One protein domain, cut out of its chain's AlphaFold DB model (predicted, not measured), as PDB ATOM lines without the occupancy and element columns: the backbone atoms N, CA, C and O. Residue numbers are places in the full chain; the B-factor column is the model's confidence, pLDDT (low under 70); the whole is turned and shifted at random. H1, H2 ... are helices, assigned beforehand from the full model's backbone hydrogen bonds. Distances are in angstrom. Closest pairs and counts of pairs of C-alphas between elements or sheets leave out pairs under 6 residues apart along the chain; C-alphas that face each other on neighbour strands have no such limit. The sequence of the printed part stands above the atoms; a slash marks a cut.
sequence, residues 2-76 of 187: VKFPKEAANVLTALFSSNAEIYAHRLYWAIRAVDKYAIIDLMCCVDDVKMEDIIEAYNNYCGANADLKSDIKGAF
ATOM      1  N   VAL A   2      26.608  38.678 -40.705       49.12
ATOM      2  CA  VAL A   2      27.295  39.947 -40.420       49.12
ATOM      3  C   VAL A   2      28.203  39.718 -39.212       49.12
ATOM      4  O   VAL A   2      27.718  39.357 -38.142       49.12
ATOM      5  N   LYS A   3      29.522  39.847 -39.387       49.22
ATOM      6  CA  LYS A   3      30.478  39.839 -38.271       49.22
ATOM      7  C   LYS A   3      30.567  41.258 -37.733       49.22
ATOM      8  O   LYS A   3      31.044  42.144 -38.434       49.22
ATOM      9  N   PHE A   4      30.093  41.470 -36.513       54.47
ATOM     10  CA  PHE A   4      30.277  42.749 -35.841       54.47
ATOM     11  C   PHE A   4      31.749  42.929 -35.433       54.47
ATOM     12  O   PHE A   4      32.386  41.951 -35.025       54.47
ATOM     13  N   PRO A   5      32.299  44.153 -35.530       72.62
ATOM     14  CA  PRO A   5      33.575  44.499 -34.911       72.62
ATOM     15  C   PRO A   5      33.562  44.150 -33.419       72.62
ATOM     16  O   PRO A   5      32.519  44.236 -32.767       72.62
ATOM     17  N   LYS A   6      34.718  43.771 -32.867       65.44
ATOM     18  CA  LYS A   6      34.827  43.329 -31.468       65.44
ATOM     19  C   LYS A   6      34.382  44.428 -30.494       65.44
ATOM     20  O   LYS A   6      33.735  44.118 -29.498       65.44
ATOM     21  N   GLU A   7      34.635  45.700 -30.816       63.91
ATOM     22  CA  GLU A   7      34.123  46.827 -30.028       63.91
ATOM     23  C   GLU A   7      32.590  46.929 -30.077       63.91
ATOM     24  O   GLU A   7      31.959  47.115 -29.039       63.91
ATOM     25  N   ALA A   8      31.970  46.740 -31.246       62.69
ATOM     26  CA  ALA A   8      30.514  46.817 -31.401       62.69
ATOM     27  C   ALA A   8      29.787  45.668 -30.680       62.69
ATOM     28  O   ALA A   8      28.735  45.882 -30.082       62.69
ATOM     29  N   ALA A   9      30.365  44.463 -30.687       62.03
ATOM     30  CA  ALA A   9      29.838  43.332 -29.927       62.03
ATOM     31  C   ALA A   9      29.891  43.589 -28.411       62.03
ATOM     32  O   ALA A   9      28.920  43.316 -27.714       62.03
ATOM     33  N   ASN A  10      30.980  44.179 -27.908       63.78
ATOM     34  CA  ASN A  10      31.108  44.523 -26.489       63.78
ATOM     35  C   ASN A  10      30.086  45.584 -26.052       63.78
ATOM     36  O   ASN A  10      29.523  45.475 -24.964       63.78
ATOM     37  N   VAL A  11      29.826  46.583 -26.901       63.72
ATOM     38  CA  VAL A  11      28.825  47.628 -26.637       63.72
ATOM     39  C   VAL A  11      27.409  47.051 -26.633       63.72
ATOM     40  O   VAL A  11      26.634  47.364 -25.736       63.72
ATOM     41  N   LEU A  12      27.076  46.177 -27.586       58.66
ATOM     42  CA  LEU A  12      25.763  45.530 -27.641       58.66
ATOM     43  C   LEU A  12      25.533  44.610 -26.438       58.66
ATOM     44  O   LEU A  12      24.478  44.681 -25.823       58.66
ATOM     45  N   THR A  13      26.522  43.806 -26.044       63.66
ATOM     46  CA  THR A  13      26.420  42.975 -24.834       63.66
ATOM     47  C   THR A  13      26.229  43.836 -23.584       63.66
ATOM     48  O   THR A  13      25.365  43.536 -22.773       63.66
ATOM     49  N   ALA A  14      26.959  44.949 -23.454       61.75
ATOM     50  CA  ALA A  14      26.769  45.879 -22.341       61.75
ATOM     51  C   ALA A  14      25.390  46.567 -22.351       61.75
ATOM     52  O   ALA A  14      24.873  46.888 -21.291       61.75
ATOM     53  N   LEU A  15      24.783  46.780 -23.521       64.56
ATOM     54  CA  LEU A  15      23.442  47.365 -23.660       64.56
ATOM     55  C   LEU A  15      22.315  46.428 -23.211       64.56
ATOM     56  O   LEU A  15      21.270  46.908 -22.780       64.56
ATOM     57  N   PHE A  16      22.504  45.114 -23.348       68.75
ATOM     58  CA  PHE A  16      21.495  44.110 -22.988       68.75
ATOM     59  C   PHE A  16      21.730  43.460 -21.623       68.75
ATOM     60  O   PHE A  16      20.853  42.746 -21.142       68.75
ATOM     61  N   SER A  17      22.885  43.703 -21.006       72.50
ATOM     62  CA  SER A  17      23.193  43.223 -19.664       72.50
ATOM     63  C   SER A  17      22.625  44.136 -18.585       72.50
ATOM     64  O   SER A  17      22.585  45.359 -18.733       72.50
ATOM     65  N   SER A  18      22.239  43.548 -17.454       81.44
ATOM     66  CA  SER A  18      21.960  44.342 -16.256       81.44
ATOM     67  C   SER A  18      23.240  45.030 -15.766       81.44
ATOM     68  O   SER A  18      24.350  44.533 -15.979       81.44
ATOM     69  N   ASN A  19      23.119  46.158 -15.058       82.25
ATOM     70  CA  ASN A  19      24.292  46.819 -14.473       82.25
ATOM     71  C   ASN A  19      25.094  45.852 -13.577       82.25
ATOM     72  O   ASN A  19      26.325  45.871 -13.607       82.25
ATOM     73  N   ALA A  20      24.414  44.957 -12.851       84.31
ATOM     74  CA  ALA A  20      25.042  43.916 -12.039       84.31
ATOM     75  C   ALA A  20      25.909  42.955 -12.868       84.31
ATOM     76  O   ALA A  20      27.048  42.681 -12.496       84.31
ATOM     77  N   GLU A  21      25.419  42.501 -14.022       86.00
ATOM     78  CA  GLU A  21      26.172  41.644 -14.947       86.00
ATOM     79  C   GLU A  21      27.387  42.359 -15.542       86.00
ATOM     80  O   GLU A  21      28.462  41.768 -15.657       86.00
ATOM     81  N   ILE A  22      27.254  43.647 -15.876       84.31
ATOM     82  CA  ILE A  22      28.375  44.456 -16.372       84.31
ATOM     83  C   ILE A  22      29.460  44.567 -15.296       84.31
ATOM     84  O   ILE A  22      30.642  44.363 -15.592       84.31
ATOM     85  N   TYR A  23      29.078  44.860 -14.048       86.44
ATOM     86  CA  TYR A  23      30.002  44.915 -12.913       86.44
ATOM     87  C   TYR A  23      30.674  43.564 -12.662       86.44
ATOM     88  O   TYR A  23      31.902  43.503 -12.577       86.44
ATOM     89  N   ALA A  24      29.898  42.484 -12.611       88.31
ATOM     90  CA  ALA A  24      30.387  41.125 -12.420       88.31
ATOM     91  C   ALA A  24      31.407  40.720 -13.492       88.31
ATOM     92  O   ALA A  24      32.498  40.241 -13.178       88.31
ATOM     93  N   HIS A  25      31.099  40.979 -14.761       87.38
ATOM     94  CA  HIS A  25      31.982  40.653 -15.874       87.38
ATOM     95  C   HIS A  25      33.291  41.456 -15.824       87.38
ATOM     96  O   HIS A  25      34.373  40.902 -16.042       87.38
ATOM     97  N   ARG A  26      33.226  42.752 -15.487       88.06
ATOM     98  CA  ARG A  26      34.425  43.589 -15.305       88.06
ATOM     99  C   ARG A  26      35.271  43.119 -14.122       88.06
ATOM    100  O   ARG A  26      36.490  43.032 -14.259       88.06
ATOM    101  N   LEU A  27      34.640  42.766 -13.001       88.44
ATOM    102  CA  LEU A  27      35.323  42.214 -11.829       88.44
ATOM    103  C   LEU A  27      36.032  40.899 -12.164       88.44
ATOM    104  O   LEU A  27      37.192  40.741 -11.801       88.44
ATOM    105  N   TYR A  28      35.396  40.000 -12.917       89.06
ATOM    106  CA  TYR A  28      36.006  38.736 -13.346       89.06
ATOM    107  C   TYR A  28      37.313  38.949 -14.109       89.06
ATOM    108  O   TYR A  28      38.350  38.374 -13.763       89.06
ATOM    109  N   TRP A  29      37.292  39.803 -15.134       88.94
ATOM    110  CA  TRP A  29      38.495  40.075 -15.917       88.94
ATOM    111  C   TRP A  29      39.564  40.789 -15.101       88.94
ATOM    112  O   TRP A  29      40.740  40.442 -15.217       88.94
ATOM    113  N   ALA A  30      39.169  41.728 -14.240       89.81
ATOM    114  CA  ALA A  30      40.103  42.428 -13.375       89.81
ATOM    115  C   ALA A  30      40.771  41.476 -12.366       89.81
ATOM    116  O   ALA A  30      41.983  41.544 -12.176       89.81
ATOM    117  N   ILE A  31      40.027  40.529 -11.782       87.81
ATOM    118  CA  ILE A  31      40.566  39.506 -10.870       87.81
ATOM    119  C   ILE A  31      41.542  38.592 -11.607       87.81
ATOM    120  O   ILE A  31      42.657  38.376 -11.132       87.81
ATOM    121  N   ARG A  32      41.177  38.104 -12.800       85.94
ATOM    122  CA  ARG A  32      42.061  37.249 -13.609       85.94
ATOM    123  C   ARG A  32      43.340  37.948 -14.051       85.94
ATOM    124  O   ARG A  32      44.381  37.301 -14.131       85.94
ATOM    125  N   ALA A  33      43.264  39.242 -14.346       86.12
ATOM    126  CA  ALA A  33      44.422  40.066 -14.673       86.12
ATOM    127  C   ALA A  33      45.216  40.506 -13.429       86.12
ATOM    128  O   ALA A  33      46.299  41.069 -13.567       86.12
ATOM    129  N   VAL A  34      44.689  40.263 -12.222       84.25
ATOM    130  CA  VAL A  34      45.206  40.798 -10.952       84.25
ATOM    131  C   VAL A  34      45.321  42.334 -11.008       84.25
ATOM    132  O   VAL A  34      46.222  42.946 -10.424       84.25
ATOM    133  N   ASP A  35      44.389  42.978 -11.721       87.88
ATOM    134  CA  ASP A  35      44.329  44.427 -11.880       87.88
ATOM    135  C   ASP A  35      43.702  45.070 -10.641       87.88
ATOM    136  O   ASP A  35      42.491  45.258 -10.499       87.88
ATOM    137  N   LYS A  36      44.587  45.414  -9.708       86.75
ATOM    138  CA  LYS A  36      44.230  46.007  -8.420       86.75
ATOM    139  C   LYS A  36      43.590  47.388  -8.570       86.75
ATOM    140  O   LYS A  36      42.831  47.780  -7.690       86.75
ATOM    141  N   TYR A  37      43.907  48.126  -9.635       86.94
ATOM    142  CA  TYR A  37      43.338  49.451  -9.873       86.94
ATOM    143  C   TYR A  37      41.887  49.329 -10.311       86.94
ATOM    144  O   TYR A  37      41.014  49.900  -9.661       86.94
ATOM    145  N   ALA A  38      41.630  48.497 -11.322       87.31
ATOM    146  CA  ALA A  38      40.280  48.246 -11.809       87.31
ATOM    147  C   ALA A  38      39.364  47.708 -10.700       87.31
ATOM    148  O   ALA A  38      38.227  48.148 -10.577       87.31
ATOM    149  N   ILE A  39      39.860  46.813  -9.839       87.62
ATOM    150  CA  ILE A  39      39.065  46.259  -8.729       87.62
ATOM    151  C   ILE A  39      38.718  47.324  -7.690       87.62
ATOM    152  O   ILE A  39      37.567  47.403  -7.270       87.62
ATOM    153  N   ILE A  40      39.682  48.158  -7.288       87.38
ATOM    154  CA  ILE A  40      39.420  49.273  -6.363       87.38
ATOM    155  C   ILE A  40      38.380  50.224  -6.959       87.38
ATOM    156  O   ILE A  40      37.477  50.669  -6.255       87.38
ATOM    157  N   ASP A  41      38.487  50.513  -8.253       83.81
ATOM    158  CA  ASP A  41      37.578  51.432  -8.923       83.81
ATOM    159  C   ASP A  41      36.162  50.853  -9.026       83.81
ATOM    160  O   ASP A  41      35.206  51.548  -8.694       83.81
ATOM    161  N   LEU A  42      36.021  49.574  -9.383       83.50
ATOM    162  CA  LEU A  42      34.725  48.898  -9.480       83.50
ATOM    163  C   LEU A  42      34.022  48.760  -8.124       83.50
ATOM    164  O   LEU A  42      32.805  48.885  -8.067       83.50
ATOM    165  N   MET A  43      34.763  48.534  -7.036       78.19
ATOM    166  CA  MET A  43      34.185  48.320  -5.701       78.19
ATOM    167  C   MET A  43      33.726  49.610  -5.005       78.19
ATOM    168  O   MET A  43      32.956  49.542  -4.050       78.19
ATOM    169  N   CYS A  44      34.206  50.777  -5.446       73.25
ATOM    170  CA  CYS A  44      33.866  52.073  -4.849       73.25
ATOM    171  C   CYS A  44      32.724  52.825  -5.548       73.25
ATOM    172  O   CYS A  44      32.261  53.800  -4.975       73.25
ATOM    173  N   CYS A  45      32.299  52.421  -6.751       61.62
ATOM    174  CA  CYS A  45      31.332  53.176  -7.574       61.62
ATOM    175  C   CYS A  45      29.969  52.475  -7.700       61.62
ATOM    176  O   CYS A  45      29.280  52.614  -8.713       61.62
ATOM    177  N   VAL A  46      29.621  51.627  -6.732       62.88
ATOM    178  CA  VAL A  46      28.402  50.820  -6.801       62.88
ATOM    179  C   VAL A  46      27.239  51.591  -6.177       62.88
ATOM    180  O   VAL A  46      26.849  51.336  -5.041       62.88
ATOM    181  N   ASP A  47      26.712  52.550  -6.930       58.22
ATOM    182  CA  ASP A  47      25.683  53.473  -6.431       58.22
ATOM    183  C   ASP A  47      24.275  52.987  -6.777       58.22
ATOM    184  O   ASP A  47      23.350  53.086  -5.973       58.22
ATOM    185  N   ASP A  48      24.142  52.380  -7.958       64.69
ATOM    186  CA  ASP A  48      22.852  52.035  -8.567       64.69
ATOM    187  C   ASP A  48      22.572  50.524  -8.598       64.69
ATOM    188  O   ASP A  48      21.629  50.067  -9.247       64.69
ATOM    189  N   VAL A  49      23.409  49.716  -7.942       74.75
ATOM    190  CA  VAL A  49      23.302  48.249  -7.948       74.75
ATOM    191  C   VAL A  49      23.526  47.719  -6.543       74.75
ATOM    192  O   VAL A  49      24.409  48.186  -5.830       74.75
ATOM    193  N   LYS A  50      22.755  46.722  -6.113       80.94
ATOM    194  CA  LYS A  50      23.035  46.081  -4.829       80.94
ATOM    195  C   LYS A  50      24.248  45.171  -4.961       80.94
ATOM    196  O   LYS A  50      24.424  44.483  -5.966       80.94
ATOM    197  N   MET A  51      25.085  45.140  -3.929       84.19
ATOM    198  CA  MET A  51      26.275  44.288  -3.924       84.19
ATOM    199  C   MET A  51      25.902  42.804  -4.052       84.19
ATOM    200  O   MET A  51      26.619  42.038  -4.693       84.19
ATOM    201  N   GLU A  52      24.760  42.405  -3.487       84.81
ATOM    202  CA  GLU A  52      24.214  41.053  -3.603       84.81
ATOM    203  C   GLU A  52      23.937  40.671  -5.062       84.81
ATOM    204  O   GLU A  52      24.327  39.581  -5.477       84.81
ATOM    205  N   ASP A  53      23.367  41.589  -5.850       87.25
ATOM    206  CA  ASP A  53      23.059  41.361  -7.267       87.25
ATOM    207  C   ASP A  53      24.351  41.165  -8.083       87.25
ATOM    208  O   ASP A  53      24.413  40.329  -8.983       87.25
ATOM    209  N   ILE A  54      25.420  41.902  -7.748       87.81
ATOM    210  CA  ILE A  54      26.742  41.749  -8.385       87.81
ATOM    211  C   ILE A  54      27.358  40.392  -8.045       87.81
ATOM    212  O   ILE A  54      27.911  39.730  -8.924       87.81
ATOM    213  N   ILE A  55      27.279  39.972  -6.778       87.12
ATOM    214  CA  ILE A  55      27.795  38.671  -6.330       87.12
ATOM    215  C   ILE A  55      27.050  37.542  -7.044       87.12
ATOM    216  O   ILE A  55      27.684  36.619  -7.554       87.12
ATOM    217  N   GLU A  56      25.721  37.625  -7.115       87.69
ATOM    218  CA  GLU A  56      24.898  36.645  -7.819       87.69
ATOM    219  C   GLU A  56      25.256  36.588  -9.309       87.69
ATOM    220  O   GLU A  56      25.548  35.510  -9.832       87.69
ATOM    221  N   ALA A  57      25.334  37.740  -9.980       87.94
ATOM    222  CA  ALA A  57      25.709  37.815 -11.389       87.94
ATOM    223  C   ALA A  57      27.119  37.254 -11.655       87.94
ATOM    224  O   ALA A  57      27.329  36.550 -12.644       87.94
ATOM    225  N   TYR A  58      28.083  37.506 -10.763       88.94
ATOM    226  CA  TYR A  58      29.442  36.968 -10.868       88.94
ATOM    227  C   TYR A  58      29.465  35.448 -10.752       88.94
ATOM    228  O   TYR A  58      30.079  34.770 -11.580       88.94
ATOM    229  N   ASN A  59      28.779  34.909  -9.746       87.94
ATOM    230  CA  ASN A  59      28.733  33.473  -9.499       87.94
ATOM    231  C   ASN A  59      28.012  32.747 -10.648       87.94
ATOM    232  O   ASN A  59      28.476  31.704 -11.110       87.94
ATOM    233  N   ASN A  60      26.941  33.338 -11.189       87.06
ATOM    234  CA  ASN A  60      26.247  32.822 -12.371       87.06
ATOM    235  C   ASN A  60      27.142  32.829 -13.619       87.06
ATOM    236  O   ASN A  60      27.133  31.868 -14.387       87.06
ATOM    237  N   TYR A  61      27.943  33.882 -13.809       84.88
ATOM    238  CA  TYR A  61      28.865  33.992 -14.941       84.88
ATOM    239  C   TYR A  61      30.012  32.971 -14.874       84.88
ATOM    240  O   TYR A  61      30.396  32.391 -15.890       84.88
ATOM    241  N   CYS A  62      30.565  32.737 -13.683       82.69
ATOM    242  CA  CYS A  62      31.728  31.868 -13.502       82.69
ATOM    243  C   CYS A  62      31.366  30.386 -13.274       82.69
ATOM    244  O   CYS A  62      32.218  29.510 -13.443       82.69
ATOM    245  N   GLY A  63      30.110  30.096 -12.923       79.25
ATOM    246  CA  GLY A  63      29.599  28.754 -12.653       79.25
ATOM    247  C   GLY A  63      29.888  28.252 -11.232       79.25
ATOM    248  O   GLY A  63      30.423  28.960 -10.386       79.25
ATOM    249  N   ALA A  64      29.552  26.983 -10.971       68.75
ATOM    250  CA  ALA A  64      29.469  26.395  -9.624       68.75
ATOM    251  C   ALA A  64      30.772  26.366  -8.791       68.75
ATOM    252  O   ALA A  64      30.719  26.063  -7.602       68.75
ATOM    253  N   ASN A  65      31.930  26.655  -9.392       67.19
ATOM    254  CA  ASN A  65      33.242  26.553  -8.739       67.19
ATOM    255  C   ASN A  65      33.872  27.908  -8.388       67.19
ATOM    256  O   ASN A  65      35.000  27.934  -7.898       67.19
ATOM    257  N   ALA A  66      33.191  29.016  -8.669       68.75
ATOM    258  CA  ALA A  66      33.730  30.352  -8.485       68.75
ATOM    259  C   ALA A  66      32.826  31.171  -7.566       68.75
ATOM    260  O   ALA A  66      31.609  31.216  -7.736       68.75
ATOM    261  N   ASP A  67      33.454  31.806  -6.584       84.06
ATOM    262  CA  ASP A  67      32.805  32.653  -5.596       84.06
ATOM    263  C   ASP A  67      33.586  33.961  -5.515       84.06
ATOM    264  O   ASP A  67      34.762  33.963  -5.144       84.06
ATOM    265  N   LEU A  68      32.930  35.079  -5.837       84.50
ATOM    266  CA  LEU A  68      33.560  36.404  -5.864       84.50
ATOM    267  C   LEU A  68      34.318  36.716  -4.563       84.50
ATOM    268  O   LEU A  68      35.406  37.297  -4.586       84.50
ATOM    269  N   LYS A  69      33.764  36.316  -3.411       83.44
ATOM    270  CA  LYS A  69      34.389  36.558  -2.102       83.44
ATOM    271  C   LYS A  69      35.676  35.756  -1.939       83.44
ATOM    272  O   LYS A  69      36.663  36.288  -1.426       83.44
ATOM    273  N   SER A  70      35.672  34.496  -2.355       84.25
ATOM    274  CA  SER A  70      36.833  33.609  -2.319       84.25
ATOM    275  C   SER A  70      37.910  34.053  -3.305       84.25
ATOM    276  O   SER A  70      39.078  34.136  -2.924       84.25
ATOM    277  N   ASP A  71      37.519  34.445  -4.515       85.75
ATOM    278  CA  ASP A  71      38.426  34.922  -5.559       85.75
ATOM    279  C   ASP A  71      39.154  36.206  -5.135       85.75
ATOM    280  O   ASP A  71      40.376  36.317  -5.264       85.75
ATOM    281  N   ILE A  72      38.437  37.156  -4.526       83.81
ATOM    282  CA  ILE A  72      39.030  38.382  -3.975       83.81
ATOM    283  C   ILE A  72      39.951  38.077  -2.785       83.81
ATOM    284  O   ILE A  72      41.046  38.636  -2.698       83.81
ATOM    285  N   LYS A  73      39.566  37.176  -1.874       79.94
ATOM    286  CA  LYS A  73      40.440  36.777  -0.754       79.94
ATOM    287  C   LYS A  73      41.713  36.073  -1.229       79.94
ATOM    288  O   LYS A  73      42.767  36.277  -0.633       79.94
ATOM    289  N   GLY A  74      41.627  35.265  -2.285       76.81
ATOM    290  CA  GLY A  74      42.775  34.581  -2.884       76.81
ATOM    291  C   GLY A  74      43.706  35.531  -3.639       76.81
ATOM    292  O   GLY A  74      44.926  35.405  -3.541       76.81
ATOM    293  N   ALA A  75      43.149  36.515  -4.349       75.94
ATOM    294  CA  ALA A  75      43.919  37.487  -5.125       75.94
ATOM    295  C   ALA A  75      44.605  38.562  -4.259       75.94
ATOM    296  O   ALA A  75      45.626  39.130  -4.662       75.94
ATOM    297  N   PHE A  76      44.070  38.850  -3.068       78.44
ATOM    298  CA  PHE A  76      44.540  39.938  -2.211       78.44
ATOM    299  C   PHE A  76      44.812  39.483  -0.781       78.44
ATOM    300  O   PHE A  76      43.904  39.180  -0.011       78.44
TER     301      PHE A  76
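Overview. This is residues 2 to 76 of the 187 residues of a protein of Orchesella cincta (UniProt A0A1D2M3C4). Look for a body of four helices built on H2 in its middle: H3 folds back along H2 as a helical hairpin, H4 crosses H2 steeply, and the short H5 sits more loosely near H2 and H4. H1 leads off from this body as an arm, and its residues 6 to 11, together with residue 5, stick out free. You have 75 printed residues with five named helices, H1 to H5 in order along the chain, and no named strand; the class is all helix. The whole is compact, with a radius of gyration of the C-alphas of 13.0 A, yet elongated in outline, spanning 42 by 27 by 25 A.

Along the chain. Start at Val 2 and go on to C-alpha 6 at (34.827, 43.329, -31.468), where H1 begins; it covers residues 6 to 16 and is 15.8 A long. H2, residues 19 to 33, is the longest helix by residues; from C-alpha 19 at (24.292, 46.819, -14.473) it runs 21.2 A. Next comes H3, residues 36 to 44, 12.5 A long. H4, residues 51 to 62, measures 16.6 A. Last is H5, residues 68 to 75, 10.4 A long, which ends at C-alpha 75 at (43.919, 37.487, -5.125).

Arrangement. Begin at H2, the hub, which touches H3, H4 and H5. H2 and H3 form a helical hairpin: they touch at a shallow tilt of 22 degrees, opposite ways, and their closest C-alphas, those of Ala 30 and Ala 38, are 6.0 A apart. H4 touches H2 at a steep tilt of 60 degrees, the same way, and the closest C-alphas, those of Ala 24 and Tyr 58, are 4.5 A apart. H5 only just touches H2, with 3 pairs of C-alphas within 8 A and with residue 31 of H2 alone; the closest C-alphas, those of Ile 31 and Ala 75, are 7.0 A apart, and the tilt is a shallow 20 degrees, the same way. H4 and H5 only just touch, also with 3 pairs and with residues 55 to 59 of H4 alone; they are about perpendicular at 75 degrees, and the closest C-alphas, those of Ile 55 and Leu 68, are 6.2 A apart. The helix packing is part aligned, part crossed: 2 of these 4 touching pairs are at a shallow tilt. H1 is close to but not clearly touching H2, at a steep tilt of 42 degrees, opposite ways; the closest C-alphas, those of Ala 14 and Ile 22, are 6.3 A apart. H1 is apart from H3, H4 and H5, and H3 is apart from H4 and H5. In H1, H2, H3, H4 and H5 every O i to N i+4 pair is within hydrogen-bond range.

Size, cuts and confidence. The C-alphas of Val 2 and Phe 76, the two farthest apart, are 41.9 A from each other. The printed part has no cut, and none of its links between helices is long: the link from H3 to H4 is short, the others tight. Check the B-factor column for the model's confidence: the mean pLDDT of the printed part is 78.0, and it is under 70 at residues 2 to 4, 6 to 16, 45 to 48 and 64 to 66.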